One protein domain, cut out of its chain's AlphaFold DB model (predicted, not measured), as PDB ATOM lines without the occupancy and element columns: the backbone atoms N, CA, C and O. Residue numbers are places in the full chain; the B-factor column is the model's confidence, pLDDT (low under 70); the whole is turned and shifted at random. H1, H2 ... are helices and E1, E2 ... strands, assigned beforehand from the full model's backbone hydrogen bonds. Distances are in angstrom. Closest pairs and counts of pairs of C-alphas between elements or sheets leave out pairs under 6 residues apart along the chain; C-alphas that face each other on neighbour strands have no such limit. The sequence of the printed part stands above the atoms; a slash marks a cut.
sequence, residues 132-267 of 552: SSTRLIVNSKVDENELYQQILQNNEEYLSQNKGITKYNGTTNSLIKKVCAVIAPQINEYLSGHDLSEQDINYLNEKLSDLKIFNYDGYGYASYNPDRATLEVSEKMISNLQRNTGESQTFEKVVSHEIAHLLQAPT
ATOM      1  N   SER A 132       9.114  46.367 146.550       57.78
ATOM      2  CA  SER A 132       8.153  45.317 146.925       57.78
ATOM      3  C   SER A 132       6.843  45.438 146.138       57.78
ATOM      4  O   SER A 132       6.234  46.508 146.051       57.78
ATOM      5  N   SER A 133       6.368  44.320 145.576       60.47
ATOM      6  CA  SER A 133       5.108  44.255 144.820       60.47
ATOM      7  C   SER A 133       3.860  44.003 145.677       60.47
ATOM      8  O   SER A 133       2.747  44.253 145.210       60.47
ATOM      9  N   THR A 134       4.019  43.500 146.905       69.81
ATOM     10  CA  THR A 134       2.914  43.147 147.815       69.81
ATOM     11  C   THR A 134       2.778  44.221 148.884       69.81
ATOM     12  O   THR A 134       3.779  44.612 149.466       69.81
ATOM     13  N   ARG A 135       1.563  44.722 149.148       81.56
ATOM     14  CA  ARG A 135       1.304  45.760 150.163       81.56
ATOM     15  C   ARG A 135       0.420  45.217 151.284       81.56
ATOM     16  O   ARG A 135      -0.790  45.142 151.109       81.56
ATOM     17  N   LEU A 136       1.035  44.864 152.410       91.25
ATOM     18  CA  LEU A 136       0.385  44.502 153.674       91.25
ATOM     19  C   LEU A 136       0.113  45.712 154.575       91.25
ATOM     20  O   LEU A 136      -0.732  45.634 155.464       91.25
ATOM     21  N   ILE A 137       0.817  46.827 154.358       90.94
ATOM     22  CA  ILE A 137       0.566  48.085 155.067       90.94
ATOM     23  C   ILE A 137      -0.333  48.970 154.204       90.94
ATOM     24  O   ILE A 137       0.070  49.465 153.148       90.94
ATOM     25  N   VAL A 138      -1.564  49.196 154.660       84.88
ATOM     26  CA  VAL A 138      -2.558  50.034 153.978       84.88
ATOM     27  C   VAL A 138      -3.107  51.063 154.958       84.88
ATOM     28  O   VAL A 138      -3.615  50.714 156.019       84.88
ATOM     29  N   ASN A 139      -3.035  52.350 154.597       84.69
ATOM     30  CA  ASN A 139      -3.407  53.471 155.476       84.69
ATOM     31  C   ASN A 139      -2.701  53.406 156.846       84.69
ATOM     32  O   ASN A 139      -3.351  53.557 157.883       84.69
ATOM     33  N   SER A 140      -1.390  53.134 156.827       85.81
ATOM     34  CA  SER A 140      -0.540  52.980 158.018       85.81
ATOM     35  C   SER A 140      -1.036  51.909 158.991       85.81
ATOM     36  O   SER A 140      -0.934  52.071 160.205       85.81
ATOM     37  N   LYS A 141      -1.623  50.827 158.462       92.69
ATOM     38  CA  LYS A 141      -2.087  49.690 159.258       92.69
ATOM     39  C   LYS A 141      -1.826  48.356 158.583       92.69
ATOM     40  O   LYS A 141      -1.934  48.243 157.365       92.69
ATOM     41  N   VAL A 142      -1.575  47.354 159.412       95.25
ATOM     42  CA  VAL A 142      -1.521  45.932 159.086       95.25
ATOM     43  C   VAL A 142      -2.809  45.268 159.569       95.25
ATOM     44  O   VAL A 142      -3.182  45.400 160.741       95.25
ATOM     45  N   ASP A 143      -3.484  44.544 158.676       96.19
ATOM     46  CA  ASP A 143      -4.595  43.658 159.034       96.19
ATOM     47  C   ASP A 143      -4.069  42.267 159.424       96.19
ATOM     48  O   ASP A 143      -3.310  41.638 158.685       96.19
ATOM     49  N   GLU A 144      -4.495  41.766 160.588       96.62
ATOM     50  CA  GLU A 144      -4.067  40.461 161.115       96.62
ATOM     51  C   GLU A 144      -4.405  39.307 160.156       96.62
ATOM     52  O   GLU A 144      -3.611  38.377 160.003       96.62
ATOM     53  N   ASN A 145      -5.578  39.336 159.510       96.56
ATOM     54  CA  ASN A 145      -6.001  38.239 158.645       96.56
ATOM     55  C   ASN A 145      -5.237  38.253 157.322       96.56
ATOM     56  O   ASN A 145      -4.889  37.180 156.835       96.56
ATOM     57  N   GLU A 146      -4.982  39.431 156.750       96.12
ATOM     58  CA  GLU A 146      -4.167  39.565 155.538       96.12
ATOM     59  C   GLU A 146      -2.733  39.085 155.784       96.12
ATOM     60  O   GLU A 146      -2.240  38.238 155.035       96.12
ATOM     61  N   LEU A 147      -2.117  39.511 156.894       97.06
ATOM     62  CA  LEU A 147      -0.802  39.028 157.320       97.06
ATOM     63  C   LEU A 147      -0.794  37.500 157.494       97.06
ATOM     64  O   LEU A 147       0.076  36.810 156.966       97.06
ATOM     65  N   TYR A 148      -1.800  36.951 158.179       98.25
ATOM     66  CA  TYR A 148      -1.938  35.510 158.379       98.25
ATOM     67  C   TYR A 148      -2.041  34.734 157.055       98.25
ATOM     68  O   TYR A 148      -1.390  33.698 156.909       98.25
ATOM     69  N   GLN A 149      -2.828  35.210 156.080       97.50
ATOM     70  CA  GLN A 149      -2.919  34.556 154.767       97.50
ATOM     71  C   GLN A 149      -1.591  34.613 154.008       97.50
ATOM     72  O   GLN A 149      -1.186  33.599 153.435       97.50
ATOM     73  N   GLN A 150      -0.897  35.754 154.046       96.56
ATOM     74  CA  GLN A 150       0.408  35.900 153.405       96.56
ATOM     75  C   GLN A 150       1.433  34.923 153.996       96.56
ATOM     76  O   GLN A 150       2.120  34.222 153.256       96.56
ATOM     77  N   ILE A 151       1.483  34.783 155.325       97.50
ATOM     78  CA  ILE A 151       2.407  33.850 155.985       97.50
ATOM     79  C   ILE A 151       2.084  32.389 155.646       97.50
ATOM     80  O   ILE A 151       3.001  31.592 155.451       97.50
ATOM     81  N   LEU A 152       0.802  32.010 155.546       97.56
ATOM     82  CA  LEU A 152       0.432  30.657 155.106       97.56
ATOM     83  C   LEU A 152       0.978  30.353 153.707       97.56
ATOM     84  O   LEU A 152       1.540  29.275 153.500       97.56
ATOM     85  N   GLN A 153       0.844  31.305 152.781       96.25
ATOM     86  CA  GLN A 153       1.379  31.181 151.430       96.25
ATOM     87  C   GLN A 153       2.911  31.063 151.452       96.25
ATOM     88  O   GLN A 153       3.457  30.106 150.903       96.25
ATOM     89  N   ASN A 154       3.600  31.968 152.150       95.50
ATOM     90  CA  ASN A 154       5.063  31.968 152.251       95.50
ATOM     91  C   ASN A 154       5.605  30.663 152.848       95.50
ATOM     92  O   ASN A 154       6.603  30.113 152.376       95.50
ATOM     93  N   ASN A 155       4.942  30.142 153.884       95.88
ATOM     94  CA  ASN A 155       5.305  28.879 154.515       95.88
ATOM     95  C   ASN A 155       5.144  27.694 153.551       95.88
ATOM     96  O   ASN A 155       6.036  26.845 153.475       95.88
ATOM     97  N   GLU A 156       4.025  27.618 152.819       94.50
ATOM     98  CA  GLU A 156       3.782  26.564 151.827       94.50
ATOM     99  C   GLU A 156       4.832  26.608 150.710       94.50
ATOM    100  O   GLU A 156       5.453  25.586 150.397       94.50
ATOM    101  N   GLU A 157       5.089  27.796 150.160       94.00
ATOM    102  CA  GLU A 157       6.092  28.008 149.120       94.00
ATOM    103  C   GLU A 157       7.485  27.586 149.601       94.00
ATOM    104  O   GLU A 157       8.139  26.768 148.945       94.00
ATOM    105  N   TYR A 158       7.904  28.038 150.785       93.25
ATOM    106  CA  TYR A 158       9.204  27.699 151.360       93.25
ATOM    107  C   TYR A 158       9.382  26.188 151.560       93.25
ATOM    108  O   TYR A 158      10.414  25.626 151.177       93.25
ATOM    109  N   LEU A 159       8.380  25.500 152.119       91.38
ATOM    110  CA  LEU A 159       8.426  24.048 152.327       91.38
ATOM    111  C   LEU A 159       8.401  23.273 151.001       91.38
ATOM    112  O   LEU A 159       9.041  22.224 150.883       91.38
ATOM    113  N   SER A 160       7.703  23.790 149.983       91.06
ATOM    114  CA  SER A 160       7.652  23.180 148.650       91.06
ATOM    115  C   SER A 160       8.993  23.256 147.909       91.06
ATOM    116  O   SER A 160       9.355  22.313 147.195       91.06
ATOM    117  N   GLN A 161       9.736  24.352 148.103       90.88
ATOM    118  CA  GLN A 161      11.054  24.591 147.515       90.88
ATOM    119  C   GLN A 161      12.153  23.839 148.277       90.88
ATOM    120  O   GLN A 161      13.080  23.305 147.667       90.88
ATOM    121  N   ASN A 162      12.012  23.704 149.597       87.19
ATOM    122  CA  ASN A 162      12.986  23.059 150.474       87.19
ATOM    123  C   ASN A 162      12.550  21.644 150.888       87.19
ATOM    124  O   ASN A 162      12.445  21.306 152.074       87.19
ATOM    125  N   LYS A 163      12.295  20.792 149.888       79.75
ATOM    126  CA  LYS A 163      11.838  19.411 150.103       79.75
ATOM    127  C   LYS A 163      12.816  18.643 150.996       79.75
ATOM    128  O   LYS A 163      13.969  18.440 150.630       79.75
ATOM    129  N   GLY A 164      12.327  18.165 152.141       76.88
ATOM    130  CA  GLY A 164      13.101  17.368 153.098       76.88
ATOM    131  C   GLY A 164      13.436  18.078 154.412       76.88
ATOM    132  O   GLY A 164      13.932  17.423 155.326       76.88
ATOM    133  N   ILE A 165      13.126  19.372 154.557       81.25
ATOM    134  CA  ILE A 165      13.198  20.046 155.859       81.25
ATOM    135  C   ILE A 165      12.062  19.533 156.751       81.25
ATOM    136  O   ILE A 165      10.918  19.948 156.620       81.25
ATOM    137  N   THR A 166      12.379  18.629 157.681       81.56
ATOM    138  CA  THR A 166      11.396  18.081 158.631       81.56
ATOM    139  C   THR A 166      11.327  18.845 159.949       81.56
ATOM    140  O   THR A 166      10.394  18.624 160.718       81.56
ATOM    141  N   LYS A 167      12.289  19.742 160.228       84.00
ATOM    142  CA  LYS A 167      12.351  20.480 161.504       84.00
ATOM    143  C   LYS A 167      11.145  21.396 161.755       84.00
ATOM    144  O   LYS A 167      10.906  21.755 162.895       84.00
ATOM    145  N   TYR A 168      10.379  21.727 160.713       85.75
ATOM    146  CA  TYR A 168       9.200  22.594 160.795       85.75
ATOM    147  C   TYR A 168       7.865  21.839 160.745       85.75
ATOM    148  O   TYR A 168       6.807  22.466 160.760       85.75
ATOM    149  N   ASN A 169       7.884  20.501 160.713       79.25
ATOM    150  CA  ASN A 169       6.672  19.681 160.583       79.25
ATOM    151  C   ASN A 169       5.674  19.858 161.746       79.25
ATOM    152  O   ASN A 169       4.510  19.502 161.599       79.25
ATOM    153  N   GLY A 170       6.118  20.385 162.893       82.62
ATOM    154  CA  GLY A 170       5.261  20.707 164.038       82.62
ATOM    155  C   GLY A 170       4.497  22.029 163.918       82.62
ATOM    156  O   GLY A 170       3.720  22.359 164.809       82.62
ATOM    157  N   THR A 171       4.701  22.801 162.847       92.56
ATOM    158  CA  THR A 171       4.054  24.110 162.675       92.56
ATOM    159  C   THR A 171       2.554  23.944 162.461       92.56
ATOM    160  O   THR A 171       2.122  23.233 161.554       92.56
ATOM    161  N   THR A 172       1.746  24.624 163.278       95.12
ATOM    162  CA  THR A 172       0.284  24.587 163.172       95.12
ATOM    163  C   THR A 172      -0.278  25.942 162.752       95.12
ATOM    164  O   THR A 172       0.232  26.989 163.143       95.12
ATOM    165  N   ASN A 173      -1.407  25.937 162.041       96.69
ATOM    166  CA  ASN A 173      -2.149  27.165 161.727       96.69
ATOM    167  C   ASN A 173      -2.562  27.938 162.992       96.69
ATOM    168  O   ASN A 173      -2.663  29.161 162.965       96.69
ATOM    169  N   SER A 174      -2.786  27.231 164.108       97.06
ATOM    170  CA  SER A 174      -3.090  27.866 165.391       97.06
ATOM    171  C   SER A 174      -1.909  28.669 165.925       97.06
ATOM    172  O   SER A 174      -2.140  29.749 166.458       97.06
ATOM    173  N   LEU A 175      -0.679  28.162 165.804       96.69
ATOM    174  CA  LEU A 175       0.524  28.900 166.187       96.69
ATOM    175  C   LEU A 175       0.675  30.151 165.321       96.69
ATOM    176  O   LEU A 175       0.772  31.248 165.856       96.69
ATOM    177  N   ILE A 176       0.611  29.991 163.995       98.19
ATOM    178  CA  ILE A 176       0.758  31.107 163.048       98.19
ATOM    179  C   ILE A 176      -0.256  32.210 163.372       98.19
ATOM    180  O   ILE A 176       0.116  33.375 163.480       98.19
ATOM    181  N   LYS A 177      -1.521  31.844 163.617       97.94
ATOM    182  CA  LYS A 177      -2.561  32.810 163.983       97.94
ATOM    183  C   LYS A 177      -2.273  33.528 165.306       97.94
ATOM    184  O   LYS A 177      -2.441  34.740 165.366       97.94
ATOM    185  N   LYS A 178      -1.833  32.811 166.349       97.50
ATOM    186  CA  LYS A 178      -1.457  33.433 167.634       97.50
ATOM    187  C   LYS A 178      -0.338  34.457 167.454       97.50
ATOM    188  O   LYS A 178      -0.426  35.536 168.015       97.50
ATOM    189  N   VAL A 179       0.685  34.125 166.669       98.12
ATOM    190  CA  VAL A 179       1.810  35.032 166.421       98.12
ATOM    191  C   VAL A 179       1.359  36.260 165.621       98.12
ATOM    192  O   VAL A 179       1.695  37.377 165.992       98.12
ATOM    193  N   CYS A 180       0.518  36.093 164.590       98.44
ATOM    194  CA  CYS A 180      -0.040  37.226 163.832       98.44
ATOM    195  C   CYS A 180      -0.843  38.191 164.720       98.44
ATOM    196  O   CYS A 180      -0.768  39.401 164.521       98.44
ATOM    197  N   ALA A 181      -1.568  37.660 165.711       97.56
ATOM    198  CA  ALA A 181      -2.325  38.448 166.681       97.56
ATOM    199  C   ALA A 181      -1.442  39.266 167.645       97.56
ATOM    200  O   ALA A 181      -1.961  40.154 168.314       97.56
ATOM    201  N   VAL A 182      -0.132  38.993 167.711       97.88
ATOM    202  CA  VAL A 182       0.858  39.827 168.420       97.88
ATOM    203  C   VAL A 182       1.534  40.799 167.447       97.88
ATOM    204  O   VAL A 182       1.611  41.990 167.733       97.88
ATOM    205  N   ILE A 183       1.937  40.323 166.258       97.94
ATOM    206  CA  ILE A 183       2.609  41.150 165.239       97.94
ATOM    207  C   ILE A 183       1.741  42.340 164.827       97.94
ATOM    208  O   ILE A 183       2.206  43.475 164.851       97.94
ATOM    209  N   ALA A 184       0.489  42.104 164.427       97.25
ATOM    210  CA  ALA A 184      -0.313  43.166 163.826       97.25
ATOM    211  C   ALA A 184      -0.575  44.340 164.794       97.25
ATOM    212  O   ALA A 184      -0.370  45.481 164.376       97.25
ATOM    213  N   PRO A 185      -0.976  44.135 166.067       96.31
ATOM    214  CA  PRO A 185      -1.117  45.237 167.019       96.31
ATOM    215  C   PRO A 185       0.186  45.994 167.287       96.31
ATOM    216  O   PRO A 185       0.169  47.218 167.224       96.31
ATOM    217  N   GLN A 186       1.300  45.295 167.523       96.06
ATOM    218  CA  GLN A 186       2.576  45.939 167.852       96.06
ATOM    219  C   GLN A 186       3.134  46.745 166.672       96.06
ATOM    220  O   GLN A 186       3.564  47.882 166.841       96.06
ATOM    221  N   ILE A 187       3.047  46.213 165.447       96.75
ATOM    222  CA  ILE A 187       3.420  46.968 164.245       96.75
ATOM    223  C   ILE A 187       2.500  48.176 164.040       96.75
ATOM    224  O   ILE A 187       2.970  49.251 163.680       96.75
ATOM    225  N   ASN A 188       1.193  48.036 164.274       96.19
ATOM    226  CA  ASN A 188       0.263  49.162 164.174       96.19
ATOM    227  C   ASN A 188       0.571  50.267 165.191       96.19
ATOM    228  O   ASN A 188       0.394  51.441 164.871       96.19
ATOM    229  N   GLU A 189       1.017  49.899 166.391       94.38
ATOM    230  CA  GLU A 189       1.467  50.849 167.402       94.38
ATOM    231  C   GLU A 189       2.721  51.587 166.937       94.38
ATOM    232  O   GLU A 189       2.690  52.814 166.862       94.38
ATOM    233  N   TYR A 190       3.742  50.851 166.479       93.12
ATOM    234  CA  TYR A 190       4.961  51.416 165.895       93.12
ATOM    235  C   TYR A 190       4.654  52.408 164.761       93.12
ATOM    236  O   TYR A 190       5.083  53.558 164.816       93.12
ATOM    237  N   LEU A 191       3.815  52.009 163.794       93.38
ATOM    238  CA  LEU A 191       3.372  52.849 162.670       93.38
ATOM    239  C   LEU A 191       2.621  54.119 163.103       93.38
ATOM    240  O   LEU A 191       2.545  55.072 162.331       93.38
ATOM    241  N   SER A 192       1.994  54.112 164.281       91.75
ATOM    242  CA  SER A 192       1.227  55.251 164.797       91.75
ATOM    243  C   SER A 192       2.019  56.150 165.745       91.75
ATOM    244  O   SER A 192       1.665  57.320 165.884       91.75
ATOM    245  N   GLY A 193       3.050  55.599 166.390       86.69
ATOM    246  CA  GLY A 193       3.922  56.301 167.330       86.69
ATOM    247  C   GLY A 193       5.115  56.990 166.672       86.69
ATOM    248  O   GLY A 193       5.667  57.906 167.266       86.69
ATOM    249  N   HIS A 194       5.480  56.599 165.446       85.38
ATOM    250  CA  HIS A 194       6.672  57.102 164.757       85.38
ATOM    251  C   HIS A 194       6.323  57.859 163.470       85.38
ATOM    252  O   HIS A 194       5.436  57.452 162.714       85.38
ATOM    253  N   ASP A 195       7.058  58.938 163.193       84.38
ATOM    254  CA  ASP A 195       6.994  59.651 161.912       84.38
ATOM    255  C   ASP A 195       7.908  58.964 160.888       84.38
ATOM    256  O   ASP A 195       9.090  59.275 160.758       84.38
ATOM    257  N   LEU A 196       7.365  57.948 160.216       85.06
ATOM    258  CA  LEU A 196       8.115  57.107 159.285       85.06
ATOM    259  C   LEU A 196       8.099  57.677 157.868       85.06
ATOM    260  O   LEU A 196       7.048  58.059 157.340       85.06
ATOM    261  N   SER A 197       9.252  57.636 157.201       84.38
ATOM    262  CA  SER A 197       9.322  57.961 155.781       84.38
ATOM    263  C   SER A 197       8.600  56.900 154.932       84.38
ATOM    264  O   SER A 197       8.398  55.755 155.345       84.38
ATOM    265  N   GLU A 198       8.239  57.242 153.689       83.19
ATOM    266  CA  GLU A 198       7.683  56.257 152.743       83.19
ATOM    267  C   GLU A 198       8.649  55.078 152.519       83.19
ATOM    268  O   GLU A 198       8.219  53.941 152.314       83.19
ATOM    269  N   GLN A 199       9.955  55.336 152.601       81.25
ATOM    270  CA  GLN A 199      10.990  54.322 152.467       81.25
ATOM    271  C   GLN A 199      10.969  53.326 153.636       81.25
ATOM    272  O   GLN A 199      10.996  52.120 153.394       81.25
ATOM    273  N   ASP A 200      10.841  53.801 154.876       84.44
ATOM    274  CA  ASP A 200      10.782  52.938 156.065       84.44
ATOM    275  C   ASP A 200       9.530  52.054 156.051       84.44
ATOM    276  O   ASP A 200       9.587  50.854 156.333       84.44
ATOM    277  N   ILE A 201       8.399  52.623 155.618       88.19
ATOM    278  CA  ILE A 201       7.153  51.876 155.425       88.19
ATOM    279  C   ILE A 201       7.338  50.780 154.369       88.19
ATOM    280  O   ILE A 201       6.879  49.654 154.575       88.19
ATOM    281  N   ASN A 202       8.008  51.070 153.251       86.19
ATOM    282  CA  ASN A 202       8.257  50.081 152.199       86.19
ATOM    283  C   ASN A 202       9.161  48.939 152.681       86.19
ATOM    284  O   ASN A 202       8.846  47.777 152.413       86.19
ATOM    285  N   TYR A 203      10.218  49.244 153.440       86.44
ATOM    286  CA  TYR A 203      11.081  48.228 154.044       86.44
ATOM    287  C   TYR A 203      10.309  47.321 154.999       86.44
ATOM    288  O   TYR A 203      10.388  46.097 154.896       86.44
ATOM    289  N   LEU A 204       9.519  47.897 155.907       91.12
ATOM    290  CA  LEU A 204       8.713  47.103 156.832       91.12
ATOM    291  C   LEU A 204       7.690  46.240 156.089       91.12
ATOM    292  O   LEU A 204       7.493  45.068 156.405       91.12
ATOM    293  N   ASN A 205       7.067  46.804 155.061       91.38
ATOM    294  CA  ASN A 205       6.108  46.103 154.232       91.38
ATOM    295  C   ASN A 205       6.734  44.897 153.502       91.38
ATOM    296  O   ASN A 205       6.094  43.851 153.408       91.38
ATOM    297  N   GLU A 206       7.978  44.998 153.032       89.88
ATOM    298  CA  GLU A 206       8.731  43.867 152.475       89.88
ATOM    299  C   GLU A 206       9.032  42.798 153.528       89.88
ATOM    300  O   GLU A 206       8.709  41.632 153.305       89.88
ATOM    301  N   LYS A 207       9.547  43.185 154.706       92.00
ATOM    302  CA  LYS A 207       9.806  42.240 155.810       92.00
ATOM    303  C   LYS A 207       8.564  41.421 156.146       92.00
ATOM    304  O   LYS A 207       8.641  40.202 156.265       92.00
ATOM    305  N   LEU A 208       7.416  42.087 156.279       94.94
ATOM    306  CA  LEU A 208       6.140  41.432 156.564       94.94
ATOM    307  C   LEU A 208       5.665  40.566 155.391       94.94
ATOM    308  O   LEU A 208       5.121  39.485 155.615       94.94
ATOM    309  N   SER A 209       5.872  41.025 154.153       93.06
ATOM    310  CA  SER A 209       5.451  40.303 152.945       93.06
ATOM    311  C   SER A 209       6.226  39.009 152.743       93.06
ATOM    312  O   SER A 209       5.639  38.044 152.261       93.06
ATOM    313  N   ASP A 210       7.491  38.962 153.161       92.81
ATOM    314  CA  ASP A 210       8.355  37.783 153.056       92.81
ATOM    315  C   ASP A 210       8.354  36.913 154.320       92.81
ATOM    316  O   ASP A 210       8.928  35.816 154.319       92.81
ATOM    317  N   LEU A 211       7.713  37.371 155.399       96.69
ATOM    318  CA  LEU A 211       7.760  36.714 156.700       96.69
ATOM    319  C   LEU A 211       7.195  35.292 156.642       96.69
ATOM    320  O   LEU A 211       6.138  35.015 156.068       96.69
ATOM    321  N   LYS A 212       7.909  34.382 157.297       97.06
ATOM    322  CA  LYS A 212       7.550  32.979 157.499       97.06
ATOM    323  C   LYS A 212       7.538  32.702 158.994       97.06
ATOM    324  O   LYS A 212       8.401  33.194 159.716       97.06
ATOM    325  N   ILE A 213       6.600  31.885 159.462       98.12
ATOM    326  CA  ILE A 213       6.497  31.524 160.884       98.12
ATOM    327  C   ILE A 213       6.534  30.014 161.020       98.12
ATOM    328  O   ILE A 213       5.665  29.327 160.482       98.12
ATOM    329  N   PHE A 214       7.488  29.495 161.786       96.62
ATOM    330  CA  PHE A 214       7.623  28.061 162.004       96.62
ATOM    331  C   PHE A 214       7.699  27.701 163.484       96.62
ATOM    332  O   PHE A 214       8.307  28.411 164.283       96.62
ATOM    333  N   ASN A 215       7.126  26.550 163.843       93.75
ATOM    334  CA  ASN A 215       7.397  25.948 165.142       93.75
ATOM    335  C   ASN A 215       8.843  25.442 165.182       93.75
ATOM    336  O   ASN A 215       9.303  24.781 164.244       93.75
ATOM    337  N   TYR A 216       9.517  25.706 166.293       85.50
ATOM    338  CA  TYR A 216      10.896  25.322 166.544       85.50
ATOM    339  C   TYR A 216      11.004  24.392 167.753       85.50
ATOM    340  O   TYR A 216      10.635  24.734 168.876       85.50
ATOM    341  N   ASP A 217      11.553  23.199 167.524       78.44
ATOM    342  CA  ASP A 217      11.710  22.161 168.552       78.44
ATOM    343  C   ASP A 217      13.083  22.205 169.262       78.44
ATOM    344  O   ASP A 217      13.502  21.211 169.862       78.44
ATOM    345  N   GLY A 218      13.808  23.327 169.185       76.25
ATOM    346  CA  GLY A 218      15.097  23.503 169.864       76.25
ATOM    347  C   GLY A 218      14.994  24.009 171.308       76.25
ATOM    348  O   GLY A 218      13.945  23.934 171.943       76.25
ATOM    349  N   TYR A 219      16.126  24.491 171.837       77.38
ATOM    350  CA  TYR A 219      16.266  24.917 173.240       77.38
ATOM    351  C   TYR A 219      15.974  26.409 173.491       77.38
ATOM    352  O   TYR A 219      15.817  26.792 174.645       77.38
ATOM    353  N   GLY A 220      15.875  27.233 172.442       83.75
ATOM    354  CA  GLY A 220      15.488  28.647 172.547       83.75
ATOM    355  C   GLY A 220      13.970  28.847 172.613       83.75
ATOM    356  O   GLY A 220      13.208  27.955 172.224       83.75
ATOM    357  N   TYR A 221      13.529  30.009 173.104       91.62
ATOM    358  CA  TYR A 221      12.107  30.366 173.182       91.62
ATOM    359  C   TYR A 221      11.545  30.760 171.818       91.62
ATOM    360  O   TYR A 221      10.558  30.174 171.367       91.62
ATOM    361  N   ALA A 222      12.208  31.700 171.159       94.44
ATOM    362  CA  ALA A 222      11.967  32.098 169.789       94.44
ATOM    363  C   ALA A 222      13.273  32.645 169.179       94.44
ATOM    364  O   ALA A 222      14.299  32.670 169.862       94.44
ATOM    365  N   SER A 223      13.256  32.933 167.879       93.88
ATOM    366  CA  SER A 223      14.310  33.686 167.194       93.88
ATOM    367  C   SER A 223      13.807  34.212 165.852       93.88
ATOM    368  O   SER A 223      13.228  33.445 165.068       93.88
ATOM    369  N   TYR A 224      14.107  35.462 165.531       95.06
ATOM    370  CA  TYR A 224      13.954  36.028 164.200       95.06
ATOM    371  C   TYR A 224      15.257  35.909 163.394       95.06
ATOM    372  O   TYR A 224      16.330  36.326 163.819       95.06
ATOM    373  N   ASN A 225      15.170  35.331 162.195       92.25
ATOM    374  CA  ASN A 225      16.294  35.209 161.270       92.25
ATOM    375  C   ASN A 225      16.002  35.998 159.979       92.25
ATOM    376  O   ASN A 225      15.154  35.559 159.185       92.25
ATOM    377  N   PRO A 226      16.714  37.112 159.726       90.38
ATOM    378  CA  PRO A 226      16.466  37.946 158.553       90.38
ATOM    379  C   PRO A 226      16.994  37.342 157.244       90.38
ATOM    380  O   PRO A 226      16.385  37.568 156.201       90.38
ATOM    381  N   ASP A 227      18.022  36.479 157.272       88.38
ATOM    382  CA  ASP A 227      18.540  35.795 156.066       88.38
ATOM    383  C   ASP A 227      17.473  34.951 155.365       88.38
ATOM    384  O   ASP A 227      17.568  34.653 154.172       88.38
ATOM    385  N   ARG A 228      16.480  34.483 156.129       89.69
ATOM    386  CA  ARG A 228      15.384  33.634 155.640       89.69
ATOM    387  C   ARG A 228      14.015  34.295 155.777       89.69
ATOM    388  O   ARG A 228      13.027  33.701 155.328       89.69
ATOM    389  N   ALA A 229      13.957  35.477 156.391       93.31
ATOM    390  CA  ALA A 229      12.737  36.106 156.888       93.31
ATOM    391  C   ALA A 229      11.872  35.101 157.676       93.31
ATOM    392  O   ALA A 229      10.694  34.902 157.380       93.31
ATOM    393  N   THR A 230      12.480  34.379 158.625       95.31
ATOM    394  CA  THR A 230      11.795  33.350 159.426       95.31
ATOM    395  C   THR A 230      11.751  33.732 160.893       95.31
ATOM    396  O   THR A 230      12.803  33.899 161.505       95.31
ATOM    397  N   LEU A 231      10.551  33.751 161.464       97.50
ATOM    398  CA  LEU A 231      10.318  33.759 162.901       97.50
ATOM    399  C   LEU A 231      10.093  32.317 163.380       97.50
ATOM    400  O   LEU A 231       9.102  31.664 163.038       97.50
ATOM    401  N   GLU A 232      11.052  31.798 164.134       96.00
ATOM    402  CA  GLU A 232      11.028  30.458 164.715       96.00
ATOM    403  C   GLU A 232      10.515  30.556 166.162       96.00
ATOM    404  O   GLU A 232      11.071  31.303 166.953       96.00
ATOM    405  N   VAL A 233       9.451  29.826 166.527       96.44
ATOM    406  CA  VAL A 233       8.804  29.920 167.857       96.44
ATOM    407  C   VAL A 233       8.671  28.542 168.492       96.44
ATOM    408  O   VAL A 233       8.127  27.627 167.878       96.44
ATOM    409  N   SER A 234       9.112  28.380 169.739       94.19
ATOM    410  CA  SER A 234       8.985  27.128 170.487       94.19
ATOM    411  C   SER A 234       7.850  27.186 171.510       94.19
ATOM    412  O   SER A 234       8.048  27.572 172.666       94.19
ATOM    413  N   GLU A 235       6.650  26.714 171.140       92.06
ATOM    414  CA  GLU A 235       5.507  26.670 172.076       92.06
ATOM    415  C   GLU A 235       5.841  25.872 173.347       92.06
ATOM    416  O   GLU A 235       5.387  26.203 174.444       92.06
ATOM    417  N   LYS A 236       6.676  24.834 173.219       91.81
ATOM    418  CA  LYS A 236       7.113  24.001 174.343       91.81
ATOM    419  C   LYS A 236       7.996  24.775 175.320       91.81
ATOM    420  O   LYS A 236       7.764  24.682 176.527       91.81
ATOM    421  N   MET A 237       9.012  25.486 174.829       93.50
ATOM    422  CA  MET A 237       9.945  26.206 175.700       93.50
ATOM    423  C   MET A 237       9.279  27.416 176.349       93.50
ATOM    424  O   MET A 237       9.421  27.600 177.556       93.50
ATOM    425  N   ILE A 238       8.449  28.149 175.605       93.75
ATOM    426  CA  ILE A 238       7.646  29.253 176.145       93.75
ATOM    427  C   ILE A 238       6.678  28.749 177.225       93.75
ATOM    428  O   ILE A 238       6.602  29.323 178.309       93.75
ATOM    429  N   SER A 239       5.996  27.619 176.996       91.94
ATOM    430  CA  SER A 239       5.116  27.014 178.011       91.94
ATOM    431  C   SER A 239       5.874  26.593 179.277       91.94
ATOM    432  O   SER A 239       5.314  26.597 180.372       91.94
ATOM    433  N   ASN A 240       7.142  26.186 179.152       91.62
ATOM    434  CA  ASN A 240       7.987  25.900 180.312       91.62
ATOM    435  C   ASN A 240       8.332  27.181 181.073       91.62
ATOM    436  O   ASN A 240       8.194  27.189 182.294       91.62
ATOM    437  N   LEU A 241       8.733  28.239 180.362       90.69
ATOM    438  CA  LEU A 241       9.048  29.537 180.955       90.69
ATOM    439  C   LEU A 241       7.843  30.092 181.719       90.69
ATOM    440  O   LEU A 241       7.961  30.367 182.907       90.69
ATOM    441  N   GLN A 242       6.664  30.101 181.094       92.62
ATOM    442  CA  GLN A 242       5.410  30.531 181.714       92.62
ATOM    443  C   GLN A 242       5.099  29.780 183.017       92.62
ATOM    444  O   GLN A 242       4.633  30.368 183.990       92.62
ATOM    445  N   ARG A 243       5.350  28.465 183.067       92.25
ATOM    446  CA  ARG A 243       5.151  27.680 184.297       92.25
ATOM    447  C   ARG A 243       6.148  28.030 185.397       92.25
ATOM    448  O   ARG A 243       5.805  27.873 186.565       92.25
ATOM    449  N   ASN A 244       7.355  28.447 185.026       88.50
ATOM    450  CA  ASN A 244       8.417  28.776 185.968       88.50
ATOM    451  C   ASN A 244       8.271  30.200 186.520       88.50
ATOM    452  O   ASN A 244       8.492  30.397 187.711       88.50
ATOM    453  N   THR A 245       7.878  31.165 185.687       85.06
ATOM    454  CA  THR A 245       7.685  32.569 186.091       85.06
ATOM    455  C   THR A 245       6.291  32.824 186.665       85.06
ATOM    456  O   THR A 245       6.115  33.679 187.523       85.06
ATOM    457  N   GLY A 246       5.283  32.061 186.227       86.69
ATOM    458  CA  GLY A 246       3.880  32.296 186.576       86.69
ATOM    459  C   GLY A 246       3.236  33.452 185.802       86.69
ATOM    460  O   GLY A 246       2.091  33.801 186.090       86.69
ATOM    461  N   GLU A 247       3.932  34.030 184.821       85.75
ATOM    462  CA  GLU A 247       3.434  35.154 184.030       85.75
ATOM    463  C   GLU A 247       2.432  34.707 182.959       85.75
ATOM    464  O   GLU A 247       2.683  33.818 182.148       85.75
ATOM    465  N   SER A 248       1.254  35.335 182.911       87.81
ATOM    466  CA  SER A 248       0.215  34.951 181.946       87.81
ATOM    467  C   SER A 248       0.540  35.337 180.501       87.81
ATOM    468  O   SER A 248       0.033  34.677 179.600       87.81
ATOM    469  N   GLN A 249       1.371  36.365 180.296       91.31
ATOM    470  CA  GLN A 249       1.683  36.965 178.988       91.31
ATOM    471  C   GLN A 249       3.052  36.538 178.426       91.31
ATOM    472  O   GLN A 249       3.607  37.205 177.559       91.31
ATOM    473  N   THR A 250       3.644  35.447 178.925       93.12
ATOM    474  CA  THR A 250       4.989  35.017 178.498       93.12
ATOM    475  C   THR A 250       5.086  34.757 176.994       93.12
ATOM    476  O   THR A 250       6.118  35.046 176.399       93.12
ATOM    477  N   PHE A 251       4.039  34.208 176.366       95.19
ATOM    478  CA  PHE A 251       4.056  33.961 174.921       95.19
ATOM    479  C   PHE A 251       4.103  35.271 174.144       95.19
ATOM    480  O   PHE A 251       4.911  35.418 173.232       95.19
ATOM    481  N   GLU A 252       3.253  36.213 174.529       95.88
ATOM    482  CA  GLU A 252       3.137  37.517 173.903       95.88
ATOM    483  C   GLU A 252       4.430  38.325 174.068       95.88
ATOM    484  O   GLU A 252       4.948  38.809 173.068       95.88
ATOM    485  N   LYS A 253       5.022  38.357 175.271       95.25
ATOM    486  CA  LYS A 253       6.319  39.010 175.530       95.25
ATOM    487  C   LYS A 253       7.457  38.417 174.693       95.25
ATOM    488  O   LYS A 253       8.177  39.151 174.032       95.25
ATOM    489  N   VAL A 254       7.589  37.086 174.651       95.00
ATOM    490  CA  VAL A 254       8.633  36.434 173.836       95.00
ATOM    491  C   VAL A 254       8.459  36.763 172.354       95.00
ATOM    492  O   VAL A 254       9.428  37.073 171.677       95.00
ATOM    493  N   VAL A 255       7.234  36.712 171.830       96.75
ATOM    494  CA  VAL A 255       6.986  37.063 170.424       96.75
ATOM    495  C   VAL A 255       7.225  38.555 170.172       96.75
ATOM    496  O   VAL A 255       7.724  38.909 169.109       96.75
ATOM    497  N   SER A 256       6.902  39.417 171.135       96.81
ATOM    498  CA  SER A 256       7.105  40.865 171.059       96.81
ATOM    499  C   SER A 256       8.575  41.266 171.006       96.81
ATOM    500  O   SER A 256       8.940  42.109 170.186       96.81
ATOM    501  N   HIS A 257       9.422  40.591 171.785       96.56
ATOM    502  CA  HIS A 257      10.877  40.705 171.696       96.56
ATOM    503  C   HIS A 257      11.370  40.413 170.265       96.56
ATOM    504  O   HIS A 257      12.078  41.210 169.656       96.56
ATOM    505  N   GLU A 258      10.904  39.324 169.649       96.94
ATOM    506  CA  GLU A 258      11.292  38.992 168.269       96.94
ATOM    507  C   GLU A 258      10.723  39.955 167.214       96.94
ATOM    508  O   GLU A 258      11.288  40.106 166.130       96.94
ATOM    509  N   ILE A 259       9.596  40.613 167.502       97.06
ATOM    510  CA  ILE A 259       9.060  41.678 166.646       97.06
ATOM    511  C   ILE A 259       9.982  42.897 166.682       97.06
ATOM    512  O   ILE A 259      10.185  43.514 165.635       97.06
ATOM    513  N   ALA A 260      10.595  43.212 167.827       96.62
ATOM    514  CA  ALA A 260      11.620  44.249 167.889       96.62
ATOM    515  C   ALA A 260      12.812  43.893 166.983       96.62
ATOM    516  O   ALA A 260      13.207  44.715 166.161       96.62
ATOM    517  N   HIS A 261      13.288  42.642 166.989       96.31
ATOM    518  CA  HIS A 261      14.309  42.202 166.028       96.31
ATOM    519  C   HIS A 261      13.860  42.289 164.567       96.31
ATOM    520  O   HIS A 261      14.659  42.647 163.703       96.31
ATOM    521  N   LEU A 262      12.591  42.001 164.260       96.00
ATOM    522  CA  LEU A 262      12.048  42.218 162.917       96.00
ATOM    523  C   LEU A 262      12.137  43.696 162.517       96.00
ATOM    524  O   LEU A 262      12.518  44.001 161.385       96.00
ATOM    525  N   LEU A 263      11.820  44.619 163.426       94.88
ATOM    526  CA  LEU A 263      11.932  46.058 163.186       94.88
ATOM    527  C   LEU A 263      13.395  46.491 162.994       94.88
ATOM    528  O   LEU A 263      13.678  47.178 162.017       94.88
ATOM    529  N   GLN A 264      14.315  46.003 163.830       93.81
ATOM    530  CA  GLN A 264      15.751  46.316 163.778       93.81
ATOM    531  C   GLN A 264      16.449  45.776 162.518       93.81
ATOM    532  O   GLN A 264      17.287  46.447 161.927       93.81
ATOM    533  N   ALA A 265      16.137  44.547 162.105       91.69
ATOM    534  CA  ALA A 265      16.876  43.821 161.072       91.69
ATOM    535  C   ALA A 265      16.795  44.462 159.672       91.69
ATOM    536  O   ALA A 265      15.863  45.213 159.388       91.69
ATOM    537  N   PRO A 266      17.665  44.099 158.715       87.69
ATOM    538  CA  PRO A 266      17.483  44.511 157.329       87.69
ATOM    539  C   PRO A 266      16.438  43.609 156.644       87.69
ATOM    540  O   PRO A 266      15.985  42.605 157.206       87.69
ATOM    541  N   THR A 267      16.041  43.929 155.409       87.19
ATOM    542  CA  THR A 267      15.243  42.984 154.609       87.19
ATOM    543  C   THR A 267      16.108  41.831 154.107       87.19
ATOM    544  O   THR A 267      17.331  41.951 153.970       87.19
TER     545      THR A 267
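AT A GLANCE: This is residues 132 to 267 of the 552 residues of an uncharacterized protein of Bacillus sp. CAG:988 (UniProt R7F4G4). A small sheet of three short strands is covered on one face by two crossing helices, H2 and H5, while H1 packs on H2 and runs past the edge strand E1. H3 packs on H1, and H4 leads out to a free tip, residues 243 to 249. The 136 printed residues hold, in order, H1, H2, H3, E1, E2, E3, H4 and H5; the sheet E1, E3, E2 is mixed and the class mostly helix. The whole is compact, with a radius of gyration of the C-alphas of 14.8 A and spans of 41 by 38 by 24 A.

HOW THE PARTS SIT: E1, residues 212 to 215, and E3, residues 230 to 233, are parallel, with N 231 and O 212 within hydrogen-bond range at 2.8 A. E3 and E2, residues 222 to 225, form an antiparallel hairpin, with N 223 and O 232 at 2.9 A. H2, residues 173 to 193, and H5, residues 250 to 264, lie on the same face: two layers, helices over one side of a sheet. H5 runs along E2 at 14 degrees on the local plane, its height over the sheet 8.2 A. H2 touches H5 with residues 179 to 186 alone, at a steep tilt of 55 degrees; the closest C-alphas are those of Val 182 and Glu 252, 6.4 A. H1, residues 144 to 161, only grazes the sheet and touches H2, closest at C-alphas Glu 144 and Ala 184, 5.4 A. H3, residues 198 to 210, touches H1 with residues 208 to 210 alone, closest at C-alphas Ser 209 and Gln 150, 6.7 A. H4, residues 235 to 245, touches H5, closest at C-alphas Gln 242 and Thr 250, 5.5 A. Every O i to N i+4 pair is within hydrogen-bond range in H1, H3, H4 and H5, and 16 of 17 in H2.

IN THESE COORDINATES: H1 begins at C-alpha 144 (-4.067, 40.461, 161.115) and is 25.8 A long, H2 30.3 A, H3 18.5 A. H5, 21.5 A, ends at C-alpha 264 (15.751, 46.316, 163.778).

THE WHOLE: The farthest C-alphas, Ser 133 and Asn 244, are 44.1 A apart. The printed part has no cut; the link H1 to H2 is long, and pLDDT is under 70 at residues 132 to 134.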